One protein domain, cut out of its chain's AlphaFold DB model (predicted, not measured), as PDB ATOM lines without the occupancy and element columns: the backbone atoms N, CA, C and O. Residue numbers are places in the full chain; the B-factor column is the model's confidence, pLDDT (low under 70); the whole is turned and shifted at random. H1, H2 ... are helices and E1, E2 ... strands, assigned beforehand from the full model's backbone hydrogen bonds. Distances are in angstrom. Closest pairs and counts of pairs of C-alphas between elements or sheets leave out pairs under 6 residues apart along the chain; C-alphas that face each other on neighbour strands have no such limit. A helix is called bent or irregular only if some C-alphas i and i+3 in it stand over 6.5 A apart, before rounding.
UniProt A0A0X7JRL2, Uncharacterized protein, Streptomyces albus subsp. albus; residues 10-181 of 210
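Overview. This is residues 10 to 181 of the 210 residues of an uncharacterized protein of Streptomyces albus subsp. albus (UniProt A0A0X7JRL2). A strongly twisted sheet of four strands, made of two hairpins side by side, is the core; the long helix H2 covers one face, and H3 crosses the other. H4 and H5 pack near the E2 edge, H6 packs by the E3 edge, H1 packs on H3, and residues 23 to 28 stick out. The printed part has 172 residues, with six named helices and four named strands in the order H1 H2 H3 H4 E1 E2 H5 E3 E4 H6. The sheet's order is E2 E1 E4 E3, mixed, and the class is mixed, helices and strands. The whole is compact, with a radius of gyration of the C-alphas of 15.6 A, and rounded, spanning 43 by 35 by 31 A.

Arrangement. In the sheet, E1, residues 103 to 107, and E4, residues 158 to 164, are parallel inner strands at 21 degrees; N 105 and O 159 are within hydrogen-bond range at 2.8 A. E2, residues 110 to 114, is an edge strand and forms an antiparallel hairpin with E1, with N 104 and O 113 at 2.8 A. E3, residues 149 to 155, is the other edge strand and forms an antiparallel hairpin with E4, with N 151 and O 162 at 2.8 A. The sheet is only just strongly twisted, its C-alphas lying up to 4.5 A off its best plane. H2, residues 27 to 53, is over E4 and E3 at a height over the sheet of 6.8 A and runs along the strands, at 6 degrees to E3 on the local plane; its closest C-alphas to E4 are those of Ala 40 and Thr 159, 6.8 A apart. The sheet forms three layers, helices on both faces of a sheet, with H2, H5, residues 117 to 127, H6, residues 166 to 179, and H3, residues 67 to 86; H3 is on the opposite face from H2, at a height over the sheet of 9.4 A. It only just runs across the strands, at 60.5 degrees to E1 on the local plane, and the C-alphas of Ala 84 and Cys 107 are its closest to E1, 5.0 A apart. H3 is only just irregular: C-alphas 73 and 76 are 6.6 A apart. H6, residues 166 to 179, is on the sheet and touches H3 at residues 69 to 76 alone, closest at the C-alphas of Met 73 and His 175, 6.0 A; they run opposite ways at a steep tilt of 37 degrees, only just steep. H1, residues 10 to 18, is not on the sheet and touches H3 at residues 71 to 79 alone, about perpendicular at 77 degrees; the closest C-alphas are those of Leu 12 and Lys 75, 6.6 A. H4, residues 95 to 98, is on the same face as H3; the C-alphas of Thr 97 and Cys 114 are its closest to E2, 5.6 A. H5, residues 117 to 127, is on the sheet, closest to E2 at the C-alphas of Val 113 and Cys 119, 6.5 A. E2, H5 and E3 form a split strand-helix-strand unit, two strands running the same way with a helix between them in the chain and E1 and E4 between them in the sheet; its crossover is right-handed. In H1, H5 and H6 every O i to N i+4 pair is within hydrogen-bond range; in H2 22 of 23 are, in H3 14 of 16, and H4 is too short for such a pair.

Along the chain. H1 begins at C-alpha 10, (-17.511, -5.721, -1.208). H2 is 38.8 A long, with a kink of 29 degrees near residue 43, and H3 is 27.1 A long, with a kink of 34 degrees near residue 74. E3 is 19.0 A long and E4 17.7 A; E3 begins at C-alpha 149, (-39.509, 1.380, -12.574). H6, 19.8 A long, ends at C-alpha 179, (-20.096, 1.593, -21.454).

Size, cuts and confidence. The two C-alphas farthest apart are those of Val 27 and Glu 146, 46.4 A. The printed part has no cut. The links H2 to H3 and H5 to E3 are long, and residues 57 to 58 of the first pair parallel with residues 151 to 152 of E3. The mean pLDDT of the printed part is 80.0; it is under 70 at residues 21 to 25, 43 to 64, 127 to 130 and 180 to 181.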
ATOM      1  N   ASP A  10     -18.686  -4.929  -1.577       96.12
ATOM      2  CA  ASP A  10     -17.511  -5.721  -1.208       96.12
ATOM      3  C   ASP A  10     -17.785  -7.229  -1.276       96.12
ATOM      4  O   ASP A  10     -16.982  -7.984  -1.826       96.12
ATOM      5  N   GLU A  11     -18.953  -7.675  -0.807       96.81
ATOM      6  CA  GLU A  11     -19.395  -9.066  -0.952       96.81
ATOM      7  C   GLU A  11     -19.515  -9.466  -2.432       96.81
ATOM      8  O   GLU A  11     -19.109 -10.563  -2.825       96.81
ATOM      9  N   LEU A  12     -20.040  -8.573  -3.279       94.31
ATOM     10  CA  LEU A  12     -20.119  -8.808  -4.722       94.31
ATOM     11  C   LEU A  12     -18.739  -8.840  -5.380       94.31
ATOM     12  O   LEU A  12     -18.524  -9.653  -6.278       94.31
ATOM     13  N   ASP A  13     -17.806  -7.991  -4.950       92.56
ATOM     14  CA  ASP A  13     -16.436  -7.995  -5.466       92.56
ATOM     15  C   ASP A  13     -15.710  -9.305  -5.144       92.56
ATOM     16  O   ASP A  13     -14.995  -9.830  -6.003       92.56
ATOM     17  N   ILE A  14     -15.944  -9.876  -3.956       94.44
ATOM     18  CA  ILE A  14     -15.447 -11.210  -3.595       94.44
ATOM     19  C   ILE A  14     -16.019 -12.254  -4.557       94.44
ATOM     20  O   ILE A  14     -15.255 -13.009  -5.157       94.44
ATOM     21  N   ILE A  15     -17.340 -12.269  -4.768       91.06
ATOM     22  CA  ILE A  15     -17.982 -13.225  -5.683       91.06
ATOM     23  C   ILE A  15     -17.408 -13.090  -7.096       91.06
ATOM     24  O   ILE A  15     -16.950 -14.082  -7.661       91.06
ATOM     25  N   LEU A  16     -17.362 -11.875  -7.649       85.44
ATOM     26  CA  LEU A  16     -16.812 -11.613  -8.982       85.44
ATOM     27  C   LEU A  16     -15.334 -12.015  -9.091       85.44
ATOM     28  O   LEU A  16     -14.902 -12.443 -10.157       85.44
ATOM     29  N   GLY A  17     -14.566 -11.908  -8.004       82.88
ATOM     30  CA  GLY A  17     -13.179 -12.369  -7.931       82.88
ATOM     31  C   GLY A  17     -13.018 -13.892  -7.897       82.88
ATOM     32  O   GLY A  17     -11.959 -14.388  -8.266       82.88
ATOM     33  N   THR A  18     -14.051 -14.631  -7.484       84.19
ATOM     34  CA  THR A  18     -14.038 -16.107  -7.427       84.19
ATOM     35  C   THR A  18     -14.575 -16.785  -8.684       84.19
ATOM     36  O   THR A  18     -14.415 -17.998  -8.834       84.19
ATOM     37  N   LEU A  19     -15.219 -16.042  -9.590       77.62
ATOM     38  CA  LEU A  19     -15.748 -16.619 -10.822       77.62
ATOM     39  C   LEU A  19     -14.600 -17.115 -11.719       77.62
ATOM     40  O   LEU A  19     -13.615 -16.393 -11.902       77.62
ATOM     41  N   PRO A  20     -14.713 -18.323 -12.305       70.06
ATOM     42  CA  PRO A  20     -13.691 -18.838 -13.200       70.06
ATOM     43  C   PRO A  20     -13.543 -17.913 -14.412       70.06
ATOM     44  O   PRO A  20     -14.524 -17.562 -15.072       70.06
ATOM     45  N   GLY A  21     -12.300 -17.524 -14.701       66.38
ATOM     46  CA  GLY A  21     -11.964 -16.811 -15.928       66.38
ATOM     47  C   GLY A  21     -12.201 -17.681 -17.171       66.38
ATOM     48  O   GLY A  21     -12.379 -18.895 -17.050       66.38
ATOM     49  N   PRO A  22     -12.171 -17.088 -18.377       64.19
ATOM     50  CA  PRO A  22     -12.402 -17.831 -19.611       64.19
ATOM     51  C   PRO A  22     -11.427 -19.005 -19.769       64.19
ATOM     52  O   PRO A  22     -11.845 -20.091 -20.147       64.19
ATOM     53  N   ASP A  23     -10.168 -18.834 -19.366       65.50
ATOM     54  CA  ASP A  23      -9.125 -19.863 -19.478       65.50
ATOM     55  C   ASP A  23      -9.377 -21.103 -18.598       65.50
ATOM     56  O   ASP A  23      -8.774 -22.152 -18.813       65.50
ATOM     57  N   ALA A  24     -10.273 -21.002 -17.609       69.69
ATOM     58  CA  ALA A  24     -10.637 -22.102 -16.719       69.69
ATOM     59  C   ALA A  24     -11.819 -22.945 -17.237       69.69
ATOM     60  O   ALA A  24     -12.191 -23.933 -16.601       69.69
ATOM     61  N   LEU A  25     -12.429 -22.570 -18.368       69.75
ATOM     62  CA  LEU A  25     -13.586 -23.256 -18.944       69.75
ATOM     63  C   LEU A  25     -13.207 -24.011 -20.232       69.75
ATOM     64  O   LEU A  25     -12.404 -23.517 -21.024       69.75
ATOM     65  N   PRO A  26     -13.813 -25.184 -20.509       82.19
ATOM     66  CA  PRO A  26     -13.637 -25.853 -21.795       82.19
ATOM     67  C   PRO A  26     -14.075 -24.949 -22.953       82.19
ATOM     68  O   PRO A  26     -15.123 -24.305 -22.871       82.19
ATOM     69  N   VAL A  27     -13.334 -24.967 -24.067       78.25
ATOM     70  CA  VAL A  27     -13.632 -24.148 -25.263       78.25
ATOM     71  C   VAL A  27     -15.077 -24.333 -25.732       78.25
ATOM     72  O   VAL A  27     -15.774 -23.358 -25.982       78.25
ATOM     73  N   SER A  28     -15.584 -25.568 -25.733       80.38
ATOM     74  CA  SER A  28     -16.977 -25.856 -26.098       80.38
ATOM     75  C   SER A  28     -18.002 -25.166 -25.190       80.38
ATOM     76  O   SER A  28     -19.065 -24.759 -25.651       80.38
ATOM     77  N   THR A  29     -17.689 -25.011 -23.902       74.38
ATOM     78  CA  THR A  29     -18.541 -24.305 -22.936       74.38
ATOM     79  C   THR A  29     -18.467 -22.798 -23.156       74.38
ATOM     80  O   THR A  29     -19.499 -22.129 -23.148       74.38
ATOM     81  N   LEU A  30     -17.270 -22.262 -23.417       71.12
ATOM     82  CA  LEU A  30     -17.082 -20.855 -23.777       71.12
ATOM     83  C   LEU A  30     -17.844 -20.493 -25.051       71.12
ATOM     84  O   LEU A  30     -18.565 -19.499 -25.056       71.12
ATOM     85  N   ASP A  31     -17.744 -21.312 -26.096       73.12
ATOM     86  CA  ASP A  31     -18.432 -21.088 -27.367       73.12
ATOM     87  C   ASP A  31     -19.953 -21.055 -27.178       73.12
ATOM     88  O   ASP A  31     -20.630 -20.169 -27.708       73.12
ATOM     89  N   GLN A  32     -20.494 -21.972 -26.369       77.56
ATOM     90  CA  GLN A  32     -21.917 -21.997 -26.017       77.56
ATOM     91  C   GLN A  32     -22.333 -20.760 -25.212       77.56
ATOM     92  O   GLN A  32     -23.348 -20.138 -25.533       77.56
ATOM     93  N   LEU A  33     -21.547 -20.358 -24.207       74.00
ATOM     94  CA  LEU A  33     -21.807 -19.157 -23.408       74.00
ATOM     95  C   LEU A  33     -21.771 -17.891 -24.264       74.00
ATOM     96  O   LEU A  33     -22.636 -17.027 -24.130       74.00
ATOM     97  N   GLN A  34     -20.801 -17.783 -25.170       74.88
ATOM     98  CA  GLN A  34     -20.685 -16.659 -26.090       74.88
ATOM     99  C   GLN A  34     -21.837 -16.633 -27.099       74.88
ATOM    100  O   GLN A  34     -22.390 -15.565 -27.359       74.88
ATOM    101  N   ALA A  35     -22.222 -17.784 -27.658       77.88
ATOM    102  CA  ALA A  35     -23.361 -17.888 -28.566       77.88
ATOM    103  C   ALA A  35     -24.664 -17.461 -27.878       77.88
ATOM    104  O   ALA A  35     -25.365 -16.589 -28.392       77.88
ATOM    105  N   ALA A  36     -24.930 -17.994 -26.684       78.62
ATOM    106  CA  ALA A  36     -26.089 -17.625 -25.882       78.62
ATOM    107  C   ALA A  36     -26.064 -16.144 -25.473       78.62
ATOM    108  O   ALA A  36     -27.091 -15.480 -25.534       78.62
ATOM    109  N   SER A  37     -24.900 -15.587 -25.121       77.44
ATOM    110  CA  SER A  37     -24.773 -14.160 -24.786       77.44
ATOM    111  C   SER A  37     -25.066 -13.254 -25.987       77.44
ATOM    112  O   SER A  37     -25.733 -12.233 -25.839       77.44
ATOM    113  N   ARG A  38     -24.617 -13.628 -27.195       78.00
ATOM    114  CA  ARG A  38     -24.941 -12.889 -28.429       78.00
ATOM    115  C   ARG A  38     -26.432 -12.940 -28.745       78.00
ATOM    116  O   ARG A  38     -27.014 -11.918 -29.096       78.00
ATOM    117  N   GLU A  39     -27.044 -14.112 -28.611       80.69
ATOM    118  CA  GLU A  39     -28.479 -14.297 -28.839       80.69
ATOM    119  C   GLU A  39     -29.310 -13.522 -27.803       80.69
ATOM    120  O   GLU A  39     -30.222 -12.788 -28.184       80.69
ATOM    121  N   ALA A  40     -28.942 -13.584 -26.520       76.69
ATOM    122  CA  ALA A  40     -29.557 -12.796 -25.454       76.69
ATOM    123  C   ALA A  40     -29.426 -11.288 -25.711       76.69
ATOM    124  O   ALA A  40     -30.405 -10.565 -25.567       76.69
ATOM    125  N   GLY A  41     -28.259 -10.813 -26.157       70.44
ATOM    126  CA  GLY A  41     -28.062  -9.415 -26.546       70.44
ATOM    127  C   GLY A  41     -28.969  -8.991 -27.707       70.44
ATOM    128  O   GLY A  41     -29.611  -7.945 -27.634       70.44
ATOM    129  N   ALA A  42     -29.086  -9.819 -28.750       70.38
ATOM    130  CA  ALA A  42     -29.962  -9.551 -29.893       70.38
ATOM    131  C   ALA A  42     -31.455  -9.543 -29.507       70.38
ATOM    132  O   ALA A  42     -32.206  -8.672 -29.942       70.38
ATOM    133  N   MET A  43     -31.890 -10.477 -28.654       67.56
ATOM    134  CA  MET A  43     -33.256 -10.506 -28.115       67.56
ATOM    135  C   MET A  43     -33.522  -9.333 -27.168       67.56
ATOM    136  O   MET A  43     -34.592  -8.723 -27.218       67.56
ATOM    137  N   GLY A  44     -32.531  -8.995 -26.344       60.31
ATOM    138  CA  GLY A  44     -32.543  -7.866 -25.429       60.31
ATOM    139  C   GLY A  44     -32.856  -6.567 -26.156       60.31
ATOM    140  O   GLY A  44     -33.666  -5.803 -25.655       60.31
ATOM    141  N   GLN A  45     -32.331  -6.354 -27.371       58.31
ATOM    142  CA  GLN A  45     -32.654  -5.173 -28.191       58.31
ATOM    143  C   GLN A  45     -34.151  -5.064 -28.512       58.31
ATOM    144  O   GLN A  45     -34.727  -3.983 -28.396       58.31
ATOM    145  N   GLY A  46     -34.803  -6.178 -28.854       50.81
ATOM    146  CA  GLY A  46     -36.246  -6.214 -29.104       50.81
ATOM    147  C   GLY A  46     -37.079  -6.015 -27.833       50.81
ATOM    148  O   GLY A  46     -38.037  -5.244 -27.837       50.81
ATOM    149  N   MET A  47     -36.690  -6.662 -26.729       54.62
ATOM    150  CA  MET A  47     -37.378  -6.519 -25.438       54.62
ATOM    151  C   MET A  47     -37.177  -5.132 -24.818       54.62
ATOM    152  O   MET A  47     -38.093  -4.602 -24.202       54.62
ATOM    153  N   ALA A  48     -36.013  -4.522 -25.018       52.88
ATOM    154  CA  ALA A  48     -35.696  -3.173 -24.576       52.88
ATOM    155  C   ALA A  48     -36.565  -2.123 -25.266       52.88
ATOM    156  O   ALA A  48     -37.104  -1.243 -24.603       52.88
ATOM    157  N   LEU A  49     -36.749  -2.245 -26.584       47.00
ATOM    158  CA  LEU A  49     -37.658  -1.383 -27.341       47.00
ATOM    159  C   LEU A  49     -39.103  -1.510 -26.840       47.00
ATOM    160  O   LEU A  49     -39.790  -0.500 -26.704       47.00
ATOM    161  N   ALA A  50     -39.546  -2.728 -26.511       43.84
ATOM    162  CA  ALA A  50     -40.861  -2.956 -25.915       43.84
ATOM    163  C   ALA A  50     -40.964  -2.373 -24.492       43.84
ATOM    164  O   ALA A  50     -41.941  -1.702 -24.179       43.84
ATOM    165  N   ALA A  51     -39.947  -2.561 -23.645       43.91
ATOM    166  CA  ALA A  51     -39.907  -1.998 -22.297       43.91
ATOM    167  C   ALA A  51     -39.974  -0.464 -22.329       43.91
ATOM    168  O   ALA A  51     -40.808   0.109 -21.635       43.91
ATOM    169  N   ILE A  52     -39.190   0.187 -23.194       41.56
ATOM    170  CA  ILE A  52     -39.219   1.644 -23.410       41.56
ATOM    171  C   ILE A  52     -40.600   2.112 -23.881       41.56
ATOM    172  O   ILE A  52     -41.125   3.091 -23.353       41.56
ATOM    173  N   ALA A  53     -41.231   1.391 -24.812       29.20
ATOM    174  CA  ALA A  53     -42.590   1.699 -25.268       29.20
ATOM    175  C   ALA A  53     -43.648   1.600 -24.149       29.20
ATOM    176  O   ALA A  53     -44.693   2.243 -24.234       29.20
ATOM    177  N   HIS A  54     -43.366   0.836 -23.090       31.50
ATOM    178  CA  HIS A  54     -44.208   0.684 -21.901       31.50
ATOM    179  C   HIS A  54     -43.700   1.475 -20.679       31.50
ATOM    180  O   HIS A  54     -44.136   1.216 -19.560       31.50
ATOM    181  N   GLY A  55     -42.800   2.450 -20.872       27.92
ATOM    182  CA  GLY A  55     -42.304   3.336 -19.807       27.92
ATOM    183  C   GLY A  55     -41.179   2.759 -18.936       27.92
ATOM    184  O   GLY A  55     -40.838   3.346 -17.913       27.92
ATOM    185  N   GLY A  56     -40.601   1.619 -19.321       30.91
ATOM    186  CA  GLY A  56     -39.448   0.990 -18.672       30.91
ATOM    187  C   GLY A  56     -38.104   1.373 -19.293       30.91
ATOM    188  O   GLY A  56     -38.028   1.905 -20.397       30.91
ATOM    189  N   TRP A  57     -37.014   1.058 -18.593       30.64
ATOM    190  CA  TRP A  57     -35.650   1.282 -19.085       30.64
ATOM    191  C   TRP A  57     -34.946  -0.047 -19.332       30.64
ATOM    192  O   TRP A  57     -35.023  -0.967 -18.515       30.64
ATOM    193  N   ALA A  58     -34.214  -0.139 -20.438       43.03
ATOM    194  CA  ALA A  58     -33.436  -1.320 -20.777       43.03
ATOM    195  C   ALA A  58     -32.078  -0.933 -21.360       43.03
ATOM    196  O   ALA A  58     -31.968   0.007 -22.149       43.03
ATOM    197  N   LEU A  59     -31.039  -1.659 -20.949       45.50
ATOM    198  CA  LEU A  59     -29.657  -1.352 -21.300       45.50
ATOM    199  C   LEU A  59     -29.153  -2.304 -22.380       45.50
ATOM    200  O   LEU A  59     -29.093  -3.515 -22.187       45.50
ATOM    201  N   LEU A  60     -28.771  -1.727 -23.518       47.19
ATOM    202  CA  LEU A  60     -28.229  -2.427 -24.679       47.19
ATOM    203  C   LEU A  60     -26.776  -1.997 -24.851       47.19
ATOM    204  O   LEU A  60     -26.483  -1.032 -25.550       47.19
ATOM    205  N   GLY A  61     -25.871  -2.669 -24.147       42.31
ATOM    206  CA  GLY A  61     -24.458  -2.303 -24.121       42.31
ATOM    207  C   GLY A  61     -23.571  -3.356 -24.768       42.31
ATOM    208  O   GLY A  61     -23.707  -4.547 -24.493       42.31
ATOM    209  N   ASN A  62     -22.616  -2.905 -25.584       50.44
ATOM    210  CA  ASN A  62     -21.422  -3.691 -25.884       50.44
ATOM    211  C   ASN A  62     -20.688  -4.008 -24.572       50.44
ATOM    212  O   ASN A  62     -20.668  -3.183 -23.663       50.44
ATOM    213  N   CYS A  63     -20.062  -5.181 -24.479       60.03
ATOM    214  CA  CYS A  63     -19.219  -5.521 -23.334       60.03
ATOM    215  C   CYS A  63     -18.018  -4.552 -23.299       60.03
ATOM    216  O   CYS A  63     -17.222  -4.564 -24.249       60.03
ATOM    217  N   PRO A  64     -17.895  -3.672 -22.285       65.81
ATOM    218  CA  PRO A  64     -16.799  -2.714 -22.234       65.81
ATOM    219  C   PRO A  64     -15.463  -3.447 -22.093       65.81
ATOM    220  O   PRO A  64     -15.362  -4.461 -21.405       65.81
ATOM    221  N   LYS A  65     -14.417  -2.917 -22.738       71.06
ATOM    222  CA  LYS A  65     -13.050  -3.454 -22.609       71.06
ATOM    223  C   LYS A  65     -12.424  -3.142 -21.247       71.06
ATOM    224  O   LYS A  65     -11.527  -3.857 -20.817       71.06
ATOM    225  N   ASP A  66     -12.875  -2.068 -20.602       80.56
ATOM    226  CA  ASP A  66     -12.444  -1.703 -19.256       80.56
ATOM    227  C   ASP A  66     -13.040  -2.681 -18.234       80.56
ATOM    228  O   ASP A  66     -14.257  -2.761 -18.047       80.56
ATOM    229  N   THR A  67     -12.163  -3.422 -17.560       78.75
ATOM    230  CA  THR A  67     -12.521  -4.425 -16.556       78.75
ATOM    231  C   THR A  67     -13.140  -3.812 -15.301       78.75
ATOM    232  O   THR A  67     -13.993  -4.447 -14.680       78.75
ATOM    233  N   ASN A  68     -12.779  -2.578 -14.938       86.06
ATOM    234  CA  ASN A  68     -13.392  -1.872 -13.814       86.06
ATOM    235  C   ASN A  68     -14.826  -1.468 -14.149       86.06
ATOM    236  O   ASN A  68     -15.743  -1.689 -13.352       86.06
ATOM    237  N   LEU A  69     -15.046  -0.929 -15.349       81.81
ATOM    238  CA  LEU A  69     -16.385  -0.621 -15.839       81.81
ATOM    239  C   LEU A  69     -17.243  -1.885 -15.965       81.81
ATOM    240  O   LEU A  69     -18.375  -1.895 -15.487       81.81
ATOM    241  N   LEU A  70     -16.686  -2.975 -16.499       80.31
ATOM    242  CA  LEU A  70     -17.366  -4.269 -16.569       80.31
ATOM    243  C   LEU A  70     -17.821  -4.751 -15.183       80.31
ATOM    244  O   LEU A  70     -18.970  -5.162 -15.021       80.31
ATOM    245  N   ARG A  71     -16.949  -4.667 -14.168       86.00
ATOM    246  CA  ARG A  71     -17.293  -5.030 -12.782       86.00
ATOM    247  C   ARG A  71     -18.423  -4.163 -12.232       86.00
ATOM    248  O   ARG A  71     -19.385  -4.699 -11.687       86.00
ATOM    249  N   ARG A  72     -18.353  -2.840 -12.415       87.75
ATOM    250  CA  ARG A  72     -19.417  -1.913 -11.984       87.75
ATOM    251  C   ARG A  72     -20.751  -2.194 -12.674       87.75
ATOM    252  O   ARG A  72     -21.788  -2.153 -12.018       87.75
ATOM    253  N   MET A  73     -20.735  -2.538 -13.961       84.38
ATOM    254  CA  MET A  73     -21.934  -2.937 -14.705       84.38
ATOM    255  C   MET A  73     -22.499  -4.287 -14.261       84.38
ATOM    256  O   MET A  73     -23.712  -4.466 -14.281       84.38
ATOM    257  N   ALA A  74     -21.648  -5.234 -13.861       87.25
ATOM    258  CA  ALA A  74     -22.079  -6.561 -13.427       87.25
ATOM    259  C   ALA A  74     -22.722  -6.553 -12.031       87.25
ATOM    260  O   ALA A  74     -23.594  -7.376 -11.753       87.25
ATOM    261  N   LYS A  75     -22.325  -5.622 -11.152       90.81
ATOM    262  CA  LYS A  75     -22.795  -5.557  -9.760       90.81
ATOM    263  C   LYS A  75     -24.324  -5.427  -9.626       90.81
ATOM    264  O   LYS A  75     -24.899  -6.266  -8.934       90.81
ATOM    265  N   PRO A  76     -25.016  -4.452 -10.258       90.12
ATOM    266  CA  PRO A  76     -26.473  -4.344 -10.144       90.12
ATOM    267  C   PRO A  76     -27.245  -5.606 -10.578       90.12
ATOM    268  O   PRO A  76     -28.002  -6.116  -9.749       90.12
ATOM    269  N   PRO A  77     -27.049  -6.172 -11.791       90.19
ATOM    270  CA  PRO A  77     -27.724  -7.410 -12.179       90.19
ATOM    271  C   PRO A  77     -27.373  -8.588 -11.271       90.19
ATOM    272  O   PRO A  77     -28.259  -9.353 -10.901       90.19
ATOM    273  N   LEU A  78     -26.102  -8.736 -10.879       92.75
ATOM    274  CA  LEU A  78     -25.691  -9.820  -9.988       92.75
ATOM    275  C   LEU A  78     -26.389  -9.715  -8.628       92.75
ATOM    276  O   LEU A  78     -26.866 -10.716  -8.102       92.75
ATOM    277  N   ARG A  79     -26.512  -8.502  -8.083       94.94
ATOM    278  CA  ARG A  79     -27.249  -8.257  -6.843       94.94
ATOM    279  C   ARG A  79     -28.722  -8.627  -6.975       94.94
ATOM    280  O   ARG A  79     -29.227  -9.329  -6.107       94.94
ATOM    281  N   MET A  80     -29.381  -8.199  -8.052       94.38
ATOM    282  CA  MET A  80     -30.783  -8.539  -8.321       94.38
ATOM    283  C   MET A  80     -30.987 -10.057  -8.398       94.38
ATOM    284  O   MET A  80     -31.872 -10.607  -7.744       94.38
ATOM    285  N   LEU A  81     -30.117 -10.744  -9.143       94.56
ATOM    286  CA  LEU A  81     -30.136 -12.198  -9.290       94.56
ATOM    287  C   LEU A  81     -29.990 -12.908  -7.938       94.56
ATOM    288  O   LEU A  81     -30.794 -13.774  -7.596       94.56
ATOM    289  N   LEU A  82     -28.978 -12.533  -7.155       95.38
ATOM    290  CA  LEU A  82     -28.701 -13.155  -5.861       95.38
ATOM    291  C   LEU A  82     -29.792 -12.840  -4.831       95.38
ATOM    292  O   LEU A  82     -30.162 -13.720  -4.056       95.38
ATOM    293  N   ALA A  83     -30.366 -11.634  -4.862       95.06
ATOM    294  CA  ALA A  83     -31.504 -11.275  -4.026       95.06
ATOM    295  C   ALA A  83     -32.735 -12.129  -4.356       95.06
ATOM    296  O   ALA A  83     -33.346 -12.689  -3.444       95.06
ATOM    297  N   ALA A  84     -33.052 -12.314  -5.640       92.88
ATOM    298  CA  ALA A  84     -34.130 -13.198  -6.072       92.88
ATOM    299  C   ALA A  84     -33.894 -14.651  -5.620       92.88
ATOM    300  O   ALA A  84     -34.805 -15.300  -5.113       92.88
ATOM    301  N   PHE A  85     -32.660 -15.149  -5.730       93.25
ATOM    302  CA  PHE A  85     -32.314 -16.528  -5.362       93.25
ATOM    303  C   PHE A  85     -32.270 -16.745  -3.844       93.25
ATOM    304  O   PHE A  85     -32.534 -17.841  -3.359       93.25
ATOM    305  N   SER A  86     -31.975 -15.700  -3.069       94.38
ATOM    306  CA  SER A  86     -32.013 -15.758  -1.602       94.38
ATOM    307  C   SER A  86     -33.435 -15.853  -1.037       94.38
ATOM    308  O   SER A  86     -33.622 -16.268   0.104       94.38
ATOM    309  N   ALA A  87     -34.440 -15.496  -1.841       89.56
ATOM    310  CA  ALA A  87     -35.840 -15.475  -1.453       89.56
ATOM    311  C   ALA A  87     -36.481 -16.867  -1.331       89.56
ATOM    312  O   ALA A  87     -37.660 -16.973  -0.991       89.56
ATOM    313  N   GLY A  88     -35.750 -17.933  -1.650       87.62
ATOM    314  CA  GLY A  88     -36.259 -19.300  -1.683       87.62
ATOM    315  C   GLY A  88     -36.105 -19.941  -3.065       87.62
ATOM    316  O   GLY A  88     -35.308 -19.478  -3.879       87.62
ATOM    317  N   PRO A  89     -36.821 -21.047  -3.331       88.88
ATOM    318  CA  PRO A  89     -36.651 -21.794  -4.568       88.88
ATOM    319  C   PRO A  89     -37.058 -20.953  -5.779       88.88
ATOM    320  O   PRO A  89     -38.143 -20.375  -5.819       88.88
ATOM    321  N   VAL A  90     -36.192 -20.936  -6.789       90.56
ATOM    322  CA  VAL A  90     -36.468 -20.288  -8.071       90.56
ATOM    323  C   VAL A  90     -37.388 -21.187  -8.887       90.56
ATOM    324  O   VAL A  90     -37.127 -22.381  -9.048       90.56
ATOM    325  N   HIS A  91     -38.471 -20.629  -9.419       91.81
ATOM    326  CA  HIS A  91     -39.390 -21.380 -10.260       91.81
ATOM    327  C   HIS A  91     -38.782 -21.594 -11.650       91.81
ATOM    328  O   HIS A  91     -38.539 -20.642 -12.386       91.81
ATOM    329  N   HIS A  92     -38.574 -22.846 -12.049       93.56
ATOM    330  CA  HIS A  92     -38.120 -23.189 -13.396       93.56
ATOM    331  C   HIS A  92     -39.326 -23.475 -14.296       93.56
ATOM    332  O   HIS A  92     -39.933 -24.538 -14.203       93.56
ATOM    333  N   LEU A  93     -39.666 -22.552 -15.201       91.62
ATOM    334  CA  LEU A  93     -40.874 -22.675 -16.032       91.62
ATOM    335  C   LEU A  93     -40.755 -23.753 -17.132       91.62
ATOM    336  O   LEU A  93     -41.751 -24.221 -17.691       91.62
ATOM    337  N   CYS A  94     -39.525 -24.144 -17.472       92.50
ATOM    338  CA  CYS A  94     -39.233 -25.191 -18.446       92.50
ATOM    339  C   CYS A  94     -37.882 -25.869 -18.176       92.50
ATOM    340  O   CYS A  94     -36.948 -25.231 -17.686       92.50
ATOM    341  N   GLU A  95     -37.734 -27.122 -18.609       93.31
ATOM    342  CA  GLU A  95     -36.485 -27.899 -18.501       93.31
ATOM    343  C   GLU A  95     -35.302 -27.267 -19.256       93.31
ATOM    344  O   GLU A  95     -34.149 -27.436 -18.866       93.31
ATOM    345  N   HIS A  96     -35.565 -26.451 -20.285       92.88
ATOM    346  CA  HIS A  96     -34.524 -25.725 -21.024       92.88
ATOM    347  C   HIS A  96     -33.704 -24.763 -20.149       92.88
ATOM    348  O   HIS A  96     -32.607 -24.377 -20.535       92.88
ATOM    349  N   THR A  97     -34.209 -24.387 -18.968       92.31
ATOM    350  CA  THR A  97     -33.472 -23.559 -17.995       92.31
ATOM    351  C   THR A  97     -32.236 -24.255 -17.421       92.31
ATOM    352  O   THR A  97     -31.407 -23.601 -16.799       92.31
ATOM    353  N   ARG A  98     -32.092 -25.569 -17.640       90.44
ATOM    354  CA  ARG A  98     -30.929 -26.371 -17.234       90.44
ATOM    355  C   ARG A  98     -29.840 -26.447 -18.315       90.44
ATOM    356  O   ARG A  98     -28.880 -27.194 -18.160       90.44
ATOM    357  N   GLN A  99     -29.998 -25.719 -19.421       89.19
ATOM    358  CA  GLN A  99     -29.077 -25.704 -20.561       89.19
ATOM    359  C   GLN A  99     -28.417 -24.325 -20.710       89.19
ATOM    360  O   GLN A  99     -29.004 -23.309 -20.339       89.19
ATOM    361  N   ILE A 100     -27.224 -24.273 -21.313       84.38
ATOM    362  CA  ILE A 100     -26.538 -23.011 -21.639       84.38
ATOM    363  C   ILE A 100     -27.235 -22.362 -22.838       84.38
ATOM    364  O   ILE A 100     -26.971 -22.712 -23.987       84.38
ATOM    365  N   ARG A 101     -28.175 -21.453 -22.567       88.75
ATOM    366  CA  ARG A 101     -29.018 -20.767 -23.559       88.75
ATOM    367  C   ARG A 101     -29.397 -19.372 -23.058       88.75
ATOM    368  O   ARG A 101     -29.198 -19.096 -21.877       88.75
ATOM    369  N   PRO A 102     -29.978 -18.509 -23.904       88.25
ATOM    370  CA  PRO A 102     -30.589 -17.275 -23.430       88.25
ATOM    371  C   PRO A 102     -31.714 -17.568 -22.437       88.25
ATOM    372  O   PRO A 102     -32.698 -18.242 -22.775       88.25
ATOM    373  N   LEU A 103     -31.570 -17.062 -21.215       91.50
ATOM    374  CA  LEU A 103     -32.571 -17.189 -20.157       91.50
ATOM    375  C   LEU A 103     -33.054 -15.809 -19.719       91.50
ATOM    376  O   LEU A 103     -32.273 -14.868 -19.630       91.50
ATOM    377  N   LEU A 104     -34.336 -15.713 -19.394       91.44
ATOM    378  CA  LEU A 104     -34.934 -14.588 -18.694       91.44
ATOM    379  C   LEU A 104     -35.134 -14.975 -17.225       91.44
ATOM    380  O   LEU A 104     -35.733 -16.008 -16.915       91.44
ATOM    381  N   VAL A 105     -34.635 -14.125 -16.336       92.12
ATOM    382  CA  VAL A 105     -34.823 -14.184 -14.889       92.12
ATOM    383  C   VAL A 105     -35.818 -13.095 -14.506       92.12
ATOM    384  O   VAL A 105     -35.570 -11.920 -14.769       92.12
ATOM    385  N   LEU A 106     -36.926 -13.462 -13.874       91.62
ATOM    386  CA  LEU A 106     -37.793 -12.520 -13.173       91.62
ATOM    387  C   LEU A 106     -37.366 -12.473 -11.713       91.62
ATOM    388  O   LEU A 106     -37.235 -13.527 -11.095       91.62
ATOM    389  N   CYS A 107     -37.141 -11.278 -11.171       92.31
ATOM    390  CA  CYS A 107     -36.773 -11.119  -9.764       92.31
ATOM    391  C   CYS A 107     -37.972 -11.274  -8.823       92.31
ATOM    392  O   CYS A 107     -37.778 -11.649  -7.668       92.31
ATOM    393  N   ASP A 108     -39.188 -11.025  -9.319       88.56
ATOM    394  CA  ASP A 108     -40.421 -11.154  -8.549       88.56
ATOM    395  C   ASP A 108     -41.612 -11.638  -9.411       88.56
ATOM    396  O   ASP A 108     -41.970 -10.963 -10.383       88.56
ATOM    397  N   PRO A 109     -42.218 -12.798  -9.090       89.12
ATOM    398  CA  PRO A 109     -41.638 -13.844  -8.246       89.12
ATOM    399  C   PRO A 109     -40.398 -14.462  -8.923       89.12
ATOM    400  O   PRO A 109     -40.340 -14.497 -10.160       89.12
ATOM    401  N   PRO A 110     -39.426 -15.008  -8.162       92.12
ATOM    402  CA  PRO A 110     -38.183 -15.541  -8.711       92.12
ATOM    403  C   PRO A 110     -38.454 -16.673  -9.701       92.12
ATOM    404  O   PRO A 110     -38.798 -17.789  -9.311       92.12
ATOM    405  N   THR A 111     -38.313 -16.383 -10.993       92.50
ATOM    406  CA  THR A 111     -38.688 -17.305 -12.074       92.50
ATOM    407  C   THR A 111     -37.630 -17.312 -13.164       92.50
ATOM    408  O   THR A 111     -37.219 -16.263 -13.653       92.50
ATOM    409  N   LEU A 112     -37.222 -18.506 -13.581       93.38
ATOM    410  CA  LEU A 112     -36.346 -18.757 -14.715       93.38
ATOM    411  C   LEU A 112     -37.160 -19.298 -15.888       93.38
ATOM    412  O   LEU A 112     -37.892 -20.283 -15.763       93.38
ATOM    413  N   VAL A 113     -36.972 -18.699 -17.059       93.25
ATOM    414  CA  VAL A 113     -37.553 -19.171 -18.316       93.25
ATOM    415  C   VAL A 113     -36.523 -19.062 -19.434       93.25
ATOM    416  O   VAL A 113     -35.753 -18.109 -19.481       93.25
ATOM    417  N   CYS A 114     -36.476 -20.028 -20.351       92.75
ATOM    418  CA  CYS A 114     -35.663 -19.846 -21.554       92.75
ATOM    419  C   CYS A 114     -36.360 -18.895 -22.532       92.75
ATOM    420  O   CYS A 114     -37.586 -18.880 -22.628       92.75
ATOM    421  N   MET A 115     -35.589 -18.138 -23.306       88.56
ATOM    422  CA  MET A 115     -36.147 -17.127 -24.210       88.56
ATOM    423  C   MET A 115     -36.685 -17.706 -25.530       88.56
ATOM    424  O   MET A 115     -36.944 -16.972 -26.483       88.56
ATOM    425  N   GLN A 116     -36.895 -19.025 -25.617       89.12
ATOM    426  CA  GLN A 116     -37.624 -19.597 -26.745       89.12
ATOM    427  C   GLN A 116     -39.067 -19.090 -26.746       89.12
ATOM    428  O   GLN A 116     -39.735 -19.077 -25.713       89.12
ATOM    429  N   ARG A 117     -39.583 -18.761 -27.935       86.69
ATOM    430  CA  ARG A 117     -40.930 -18.201 -28.124       86.69
ATOM    431  C   ARG A 117     -42.032 -18.988 -27.403       86.69
ATOM    432  O   ARG A 117     -42.897 -18.385 -26.782       86.69
ATOM    433  N   ALA A 118     -41.981 -20.320 -27.450       89.38
ATOM    434  CA  ALA A 118     -42.960 -21.175 -26.778       89.38
ATOM    435  C   ALA A 118     -42.915 -21.043 -25.242       89.38
ATOM    436  O   ALA A 118     -43.950 -21.075 -24.584       89.38
ATOM    437  N   CYS A 119     -41.724 -20.866 -24.664       91.19
ATOM    438  CA  CYS A 119     -41.551 -20.703 -23.224       91.19
ATOM    439  C   CYS A 119     -41.941 -19.296 -22.756       91.19
ATOM    440  O   CYS A 119     -42.554 -19.170 -21.700       91.19
ATOM    441  N   LEU A 120     -41.664 -18.259 -23.553       87.38
ATOM    442  CA  LEU A 120     -42.130 -16.896 -23.274       87.38
ATOM    443  C   LEU A 120     -43.660 -16.787 -23.333       87.38
ATOM    444  O   LEU A 120     -44.255 -16.230 -22.418       87.38
ATOM    445  N   ALA A 121     -44.307 -17.405 -24.327       87.06
ATOM    446  CA  ALA A 121     -45.770 -17.452 -24.397       87.06
ATOM    447  C   ALA A 121     -46.386 -18.137 -23.161       87.06
ATOM    448  O   ALA A 121     -47.406 -17.699 -22.635       87.06
ATOM    449  N   ARG A 122     -45.736 -19.192 -22.649       87.12
ATOM    450  CA  ARG A 122     -46.142 -19.835 -21.392       87.12
ATOM    451  C   ARG A 122     -45.962 -18.905 -20.189       87.12
ATOM    452  O   ARG A 122     -46.806 -18.914 -19.299       87.12
ATOM    453  N   LEU A 123     -44.887 -18.115 -20.158       86.19
ATOM    454  CA  LEU A 123     -44.657 -17.144 -19.089       86.19
ATOM    455  C   LEU A 123     -45.774 -16.094 -19.048       86.19
ATOM    456  O   LEU A 123     -46.290 -15.808 -17.971       86.19
ATOM    457  N   GLU A 124     -46.159 -15.548 -20.199       83.19
ATOM    458  CA  GLU A 124     -47.247 -14.566 -20.309       83.19
ATOM    459  C   GLU A 124     -48.557 -15.115 -19.733       83.19
ATOM    460  O   GLU A 124     -49.171 -14.464 -18.892       83.19
ATOM    461  N   GLN A 125     -48.906 -16.360 -20.064       83.69
ATOM    462  CA  GLN A 125     -50.085 -17.039 -19.510       83.69
ATOM    463  C   GLN A 125     -50.005 -17.211 -17.985       83.69
ATOM    464  O   GLN A 125     -51.009 -17.099 -17.285       83.69
ATOM    465  N   THR A 126     -48.815 -17.471 -17.435       78.25
ATOM    466  CA  THR A 126     -48.641 -17.590 -15.976       78.25
ATOM    467  C   THR A 126     -48.635 -16.243 -15.256       78.25
ATOM    468  O   THR A 126     -49.080 -16.169 -14.111       78.25
ATOM    469  N   ARG A 127     -48.192 -15.158 -15.904       68.00
ATOM    470  CA  ARG A 127     -48.157 -13.818 -15.293       68.00
ATOM    471  C   ARG A 127     -49.538 -13.329 -14.877       68.00
ATOM    472  O   ARG A 127     -49.652 -12.697 -13.838       68.00
ATOM    473  N   GLU A 128     -50.583 -13.691 -15.615       63.78
ATOM    474  CA  GLU A 128     -51.966 -13.334 -15.267       63.78
ATOM    475  C   GLU A 128     -52.435 -13.942 -13.934       63.78
ATOM    476  O   GLU A 128     -53.369 -13.441 -13.312       63.78
ATOM    477  N   THR A 129     -51.776 -15.005 -13.465       66.06
ATOM    478  CA  THR A 129     -52.159 -15.727 -12.240       66.06
ATOM    479  C   THR A 129     -51.189 -15.525 -11.080       66.06
ATOM    480  O   THR A 129     -51.533 -15.830  -9.936       66.06
ATOM    481  N   THR A 130     -49.994 -14.988 -11.339       68.81
ATOM    482  CA  THR A 130     -48.944 -14.869 -10.323       68.81
ATOM    483  C   THR A 130     -48.862 -13.439  -9.804       68.81
ATOM    484  O   THR A 130     -48.715 -12.499 -10.577       68.81
ATOM    485  N   ARG A 131     -48.970 -13.265  -8.484       74.06
ATOM    486  CA  ARG A 131     -48.851 -11.951  -7.833       74.06
ATOM    487  C   ARG A 131     -47.389 -11.625  -7.552       74.06
ATOM    488  O   ARG A 131     -46.617 -12.531  -7.236       74.06
ATOM    489  N   PHE A 132     -47.053 -10.342  -7.616       79.44
ATOM    490  CA  PHE A 132     -45.803  -9.826  -7.073       79.44
ATOM    491  C   PHE A 132     -45.746 -10.094  -5.564       79.44
ATOM    492  O   PHE A 132     -46.739  -9.945  -4.848       79.44
ATOM    493  N   LEU A 133     -44.603 -10.585  -5.093       83.69
ATOM    494  CA  LEU A 133     -44.362 -10.932  -3.694       83.69
ATOM    495  C   LEU A 133     -43.753  -9.762  -2.917       83.69
ATOM    496  O   LEU A 133     -43.893  -9.713  -1.692       83.69
ATOM    497  N   TRP A 134     -43.085  -8.840  -3.611       87.88
ATOM    498  CA  TRP A 134     -42.382  -7.695  -3.041       87.88
ATOM    499  C   TRP A 134     -42.742  -6.396  -3.763       87.88
ATOM    500  O   TRP A 134     -41.864  -5.621  -4.153       87.88
ATOM    501  N   ASP A 135     -44.046  -6.144  -3.892       84.75
ATOM    502  CA  ASP A 135     -44.556  -4.841  -4.312       84.75
ATOM    503  C   ASP A 135     -43.890  -3.717  -3.505       84.75
ATOM    504  O   ASP A 135     -43.673  -3.833  -2.295       84.75
ATOM    505  N   HIS A 136     -43.561  -2.619  -4.186       88.56
ATOM    506  CA  HIS A 136     -42.944  -1.434  -3.582       88.56
ATOM    507  C   HIS A 136     -41.588  -1.691  -2.898       88.56
ATOM    508  O   HIS A 136     -41.182  -0.942  -2.010       88.56
ATOM    509  N   GLN A 137     -40.849  -2.729  -3.296       92.81
ATOM    510  CA  GLN A 137     -39.475  -2.951  -2.851       92.81
ATOM    511  C   GLN A 137     -38.527  -3.002  -4.046       92.81
ATOM    512  O   GLN A 137     -38.744  -3.740  -5.001       92.81
ATOM    513  N   CYS A 138     -37.423  -2.256  -3.978       94.19
ATOM    514  CA  CYS A 138     -36.425  -2.281  -5.038       94.19
ATOM    515  C   CYS A 138     -35.698  -3.636  -5.114       94.19
ATOM    516  O   CYS A 138     -35.057  -4.059  -4.153       94.19
ATOM    517  N   ASP A 139     -35.681  -4.250  -6.298       93.69
ATOM    518  CA  ASP A 139     -35.023  -5.537  -6.563       93.69
ATOM    519  C   ASP A 139     -33.490  -5.461  -6.545       93.69
ATOM    520  O   ASP A 139     -32.825  -6.489  -6.455       93.69
ATOM    521  N   ALA A 140     -32.910  -4.258  -6.611       93.06
ATOM    522  CA  ALA A 140     -31.467  -4.076  -6.473       93.06
ATOM    523  C   ALA A 140     -31.048  -3.787  -5.031       93.06
ATOM    524  O   ALA A 140     -30.149  -4.450  -4.542       93.06
ATOM    525  N   CYS A 141     -31.634  -2.804  -4.344       94.44
ATOM    526  CA  CYS A 141     -31.139  -2.381  -3.023       94.44
ATOM    527  C   CYS A 141     -32.007  -2.827  -1.841       94.44
ATOM    528  O   CYS A 141     -31.614  -2.616  -0.697       94.44
ATOM    529  N   GLY A 142     -33.190  -3.393  -2.090       94.00
ATOM    530  CA  GLY A 142     -34.120  -3.822  -1.046       94.00
ATOM    531  C   GLY A 142     -34.855  -2.701  -0.319       94.00
ATOM    532  O   GLY A 142     -35.675  -2.994   0.551       94.00
ATOM    533  N   GLN A 143     -34.590  -1.436  -0.662       94.25
ATOM    534  CA  GLN A 143     -35.265  -0.298  -0.045       94.25
ATOM    535  C   GLN A 143     -36.763  -0.311  -0.387       94.25
ATOM    536  O   GLN A 143     -37.112  -0.539  -1.554       94.25
ATOM    537  N   PRO A 144     -37.643  -0.065   0.600       93.56
ATOM    538  CA  PRO A 144     -39.054   0.166   0.341       93.56
ATOM    539  C   PRO A 144     -39.223   1.510  -0.382       93.56
ATOM    540  O   PRO A 144     -38.662   2.523   0.029       93.56
ATOM    541  N   THR A 145     -39.976   1.519  -1.474       91.62
ATOM    542  CA  THR A 145     -40.264   2.705  -2.284       91.62
ATOM    543  C   THR A 145     -41.615   2.552  -2.968       91.62
ATOM    544  O   THR A 145     -41.896   1.529  -3.585       91.62
ATOM    545  N   GLU A 146     -42.453   3.583  -2.890       84.25
ATOM    546  CA  GLU A 146     -43.798   3.553  -3.477       84.25
ATOM    547  C   GLU A 146     -43.762   3.370  -4.995       84.25
ATOM    548  O   GLU A 146     -44.591   2.653  -5.551       84.25
ATOM    549  N   THR A 147     -42.776   3.973  -5.661       79.81
ATOM    550  CA  THR A 147     -42.608   3.848  -7.110       79.81
ATOM    551  C   THR A 147     -41.326   3.096  -7.424       79.81
ATOM    552  O   THR A 147     -40.248   3.396  -6.904       79.81
ATOM    553  N   VAL A 148     -41.462   2.095  -8.286       84.81
ATOM    554  CA  VAL A 148     -40.360   1.337  -8.865       84.81
ATOM    555  C   VAL A 148     -40.565   1.260 -10.367       84.81
ATOM    556  O   VAL A 148     -41.681   1.083 -10.849       84.81
ATOM    557  N   THR A 149     -39.480   1.400 -11.115       83.00
ATOM    558  CA  THR A 149     -39.509   1.380 -12.574       83.00
ATOM    559  C   THR A 149     -39.109  -0.009 -13.064       83.00
ATOM    560  O   THR A 149     -38.108  -0.551 -12.576       83.00
ATOM    561  N   PRO A 150     -39.847  -0.612 -14.014       84.75
ATOM    562  CA  PRO A 150     -39.435  -1.871 -14.610       84.75
ATOM    563  C   PRO A 150     -38.096  -1.687 -15.325       84.75
ATOM    564  O   PRO A 150     -37.900  -0.763 -16.122       84.75
ATOM    565  N   HIS A 151     -37.170  -2.584 -15.022       84.00
ATOM    566  CA  HIS A 151     -35.813  -2.566 -15.525       84.00
ATOM    567  C   HIS A 151     -35.421  -3.932 -16.068       84.00
ATOM    568  O   HIS A 151     -35.695  -4.973 -15.463       84.00
ATOM    569  N   MET A 152     -34.730  -3.913 -17.204       84.56
ATOM    570  CA  MET A 152     -34.143  -5.099 -17.805       84.56
ATOM    571  C   MET A 152     -32.668  -4.868 -18.103       84.56
ATOM    572  O   MET A 152     -32.293  -3.891 -18.751       84.56
ATOM    573  N   THR A 153     -31.833  -5.800 -17.658       82.50
ATOM    574  CA  THR A 153     -30.387  -5.749 -17.870       82.50
ATOM    575  C   THR A 153     -29.840  -7.130 -18.194       82.50
ATOM    576  O   THR A 153     -30.342  -8.144 -17.712       82.50
ATOM    577  N   SER A 154     -28.793  -7.184 -19.008       80.75
ATOM    578  CA  SER A 154     -28.133  -8.438 -19.366       80.75
ATOM    579  C   SER A 154     -26.952  -8.737 -18.440       80.75
ATOM    580  O   SER A 154     -26.235  -7.836 -18.009       80.75
ATOM    581  N   LEU A 155     -26.734 -10.020 -18.167       84.06
ATOM    582  CA  LEU A 155     -25.562 -10.575 -17.497       84.06
ATOM    583  C   LEU A 155     -25.143 -11.847 -18.250       84.06
ATOM    584  O   LEU A 155     -25.590 -12.954 -17.947       84.06
ATOM    585  N   GLY A 156     -24.326 -11.673 -19.291       83.31
ATOM    586  CA  GLY A 156     -23.943 -12.756 -20.202       83.31
ATOM    587  C   GLY A 156     -25.167 -13.359 -20.914       83.31
ATOM    588  O   GLY A 156     -25.898 -12.616 -21.569       83.31
ATOM    589  N   PRO A 157     -25.425 -14.676 -20.797       85.75
ATOM    590  CA  PRO A 157     -26.592 -15.319 -21.407       85.75
ATOM    591  C   PRO A 157     -27.903 -15.060 -20.640       85.75
ATOM    592  O   PRO A 157     -28.962 -15.519 -21.067       85.75
ATOM    593  N   LEU A 158     -27.850 -14.367 -19.500       88.31
ATOM    594  CA  LEU A 158     -29.022 -14.053 -18.691       88.31
ATOM    595  C   LEU A 158     -29.540 -12.655 -19.026       88.31
ATOM    596  O   LEU A 158     -28.781 -11.691 -19.072       88.31
ATOM    597  N   THR A 159     -30.851 -12.532 -19.179       89.06
ATOM    598  CA  THR A 159     -31.574 -11.265 -19.104       89.06
ATOM    599  C   THR A 159     -32.295 -11.233 -17.769       89.06
ATOM    600  O   THR A 159     -33.082 -12.122 -17.472       89.06
ATOM    601  N   ILE A 160     -32.019 -10.233 -16.946       90.19
ATOM    602  CA  ILE A 160     -32.580 -10.097 -15.606       90.19
ATOM    603  C   ILE A 160     -33.592  -8.957 -15.638       90.19
ATOM    604  O   ILE A 160     -33.264  -7.835 -16.019       90.19
ATOM    605  N   SER A 161     -34.825  -9.267 -15.252       89.75
ATOM    606  CA  SER A 161     -35.942  -8.337 -15.134       89.75
ATOM    607  C   SER A 161     -36.246  -8.105 -13.663       89.75
ATOM    608  O   SER A 161     -36.452  -9.063 -12.917       89.75
ATOM    609  N   GLY A 162     -36.346  -6.844 -13.266       90.25
ATOM    610  CA  GLY A 162     -36.773  -6.465 -11.926       90.25
ATOM    611  C   GLY A 162     -37.258  -5.025 -11.860       90.25
ATOM    612  O   GLY A 162     -37.201  -4.294 -12.843       90.25
ATOM    613  N   HIS A 163     -37.737  -4.623 -10.696       91.06
ATOM    614  CA  HIS A 163     -38.270  -3.303 -10.412       91.06
ATOM    615  C   HIS A 163     -37.281  -2.510  -9.559       91.06
ATOM    616  O   HIS A 163     -36.889  -2.925  -8.467       91.06
ATOM    617  N   LEU A 164     -36.832  -1.361 -10.062       91.56
ATOM    618  CA  LEU A 164     -35.787  -0.560  -9.427       91.56
ATOM    619  C   LEU A 164     -36.324   0.772  -8.908       91.56
ATOM    620  O   LEU A 164     -37.145   1.409  -9.558       91.56
ATOM    621  N   CYS A 165     -35.823   1.217  -7.752       93.56
ATOM    622  CA  CYS A 165     -36.004   2.602  -7.316       93.56
ATOM    623  C   CYS A 165     -35.213   3.561  -8.219       93.56
ATOM    624  O   CYS A 165     -34.240   3.152  -8.862       93.56
ATOM    625  N   ASP A 166     -35.574   4.842  -8.208       89.75
ATOM    626  CA  ASP A 166     -34.957   5.870  -9.057       89.75
ATOM    627  C   ASP A 166     -33.438   5.956  -8.891       89.75
ATOM    628  O   ASP A 166     -32.712   6.062  -9.878       89.75
ATOM    629  N   ALA A 167     -32.936   5.828  -7.659       91.50
ATOM    630  CA  ALA A 167     -31.501   5.845  -7.387       91.50
ATOM    631  C   ALA A 167     -30.772   4.672  -8.068       91.50
ATOM    632  O   ALA A 167     -29.743   4.865  -8.714       91.50
ATOM    633  N   CYS A 168     -31.320   3.455  -7.974       91.88
ATOM    634  CA  CYS A 168     -30.747   2.283  -8.639       91.88
ATOM    635  C   CYS A 168     -30.852   2.386 -10.166       91.88
ATOM    636  O   CYS A 168     -29.899   2.029 -10.854       91.88
ATOM    637  N   THR A 169     -31.968   2.901 -10.687       88.12
ATOM    638  CA  THR A 169     -32.150   3.160 -12.123       88.12
ATOM    639  C   THR A 169     -31.126   4.171 -12.638       88.12
ATOM    640  O   THR A 169     -30.507   3.953 -13.676       88.12
ATOM    641  N   ALA A 170     -30.882   5.257 -11.902       86.00
ATOM    642  CA  ALA A 170     -29.895   6.263 -12.283       86.00
ATOM    643  C   ALA A 170     -28.478   5.674 -12.361       86.00
ATOM    644  O   ALA A 170     -27.752   5.942 -13.317       86.00
ATOM    645  N   VAL A 171     -28.100   4.823 -11.399       86.69
ATOM    646  CA  VAL A 171     -26.798   4.133 -11.402       86.69
ATOM    647  C   VAL A 171     -26.661   3.199 -12.605       86.69
ATOM    648  O   VAL A 171     -25.632   3.223 -13.282       86.69
ATOM    649  N   THR A 172     -27.680   2.385 -12.904       83.75
ATOM    650  CA  THR A 172     -27.613   1.456 -14.043       83.75
ATOM    651  C   THR A 172     -27.535   2.207 -15.372       83.75
ATOM    652  O   THR A 172     -26.708   1.861 -16.218       83.75
ATOM    653  N   VAL A 173     -28.315   3.278 -15.538       80.12
ATOM    654  CA  VAL A 173     -28.264   4.158 -16.716       80.12
ATOM    655  C   VAL A 173     -26.898   4.826 -16.866       80.12
ATOM    656  O   VAL A 173     -26.346   4.820 -17.965       80.12
ATOM    657  N   ALA A 174     -26.319   5.347 -15.782       81.19
ATOM    658  CA  ALA A 174     -25.001   5.980 -15.815       81.19
ATOM    659  C   ALA A 174     -23.907   5.001 -16.270       81.19
ATOM    660  O   ALA A 174     -23.139   5.315 -17.178       81.19
ATOM    661  N   HIS A 175     -23.881   3.787 -15.708       81.44
ATOM    662  CA  HIS A 175     -22.922   2.760 -16.122       81.44
ATOM    663  C   HIS A 175     -23.089   2.359 -17.591       81.44
ATOM    664  O   HIS A 175     -22.102   2.130 -18.286       81.44
ATOM    665  N   ALA A 176     -24.324   2.270 -18.083       74.31
ATOM    666  CA  ALA A 176     -24.561   1.945 -19.483       74.31
ATOM    667  C   ALA A 176     -24.129   3.058 -20.436       74.31
ATOM    668  O   ALA A 176     -23.522   2.761 -21.462       74.31
ATOM    669  N   ALA A 177     -24.412   4.316 -20.088       75.44
ATOM    670  CA  ALA A 177     -23.971   5.471 -20.863       75.44
ATOM    671  C   ALA A 177     -22.437   5.539 -20.944       75.44
ATOM    672  O   ALA A 177     -21.886   5.830 -22.002       75.44
ATOM    673  N   GLU A 178     -21.739   5.208 -19.855       78.75
ATOM    674  CA  GLU A 178     -20.276   5.097 -19.843       78.75
ATOM    675  C   GLU A 178     -19.786   3.942 -20.741       78.75
ATOM    676  O   GLU A 178     -18.833   4.089 -21.508       78.75
ATOM    677  N   ALA A 179     -20.470   2.795 -20.706       70.88
ATOM    678  CA  ALA A 179     -20.096   1.593 -21.454       70.88
ATOM    679  C   ALA A 179     -20.331   1.672 -22.960       70.88
ATOM    680  O   ALA A 179     -19.622   1.015 -23.728       70.88
ATOM    681  N   THR A 180     -21.279   2.491 -23.415       66.25
ATOM    682  CA  THR A 180     -21.444   2.773 -24.845       66.25
ATOM    683  C   THR A 180     -20.283   3.590 -25.427       66.25
ATOM    684  O   THR A 180     -20.262   3.830 -26.635       66.25
ATOM    685  N   GLY A 181     -19.318   4.011 -24.590       56.81
ATOM    686  CA  GLY A 181     -18.487   5.180 -24.864       56.81
ATOM    687  C   GLY A 181     -19.387   6.406 -24.994       56.81
ATOM    688  O   GLY A 181     -20.610   6.288 -24.898       56.81
TER     689      GLY A 181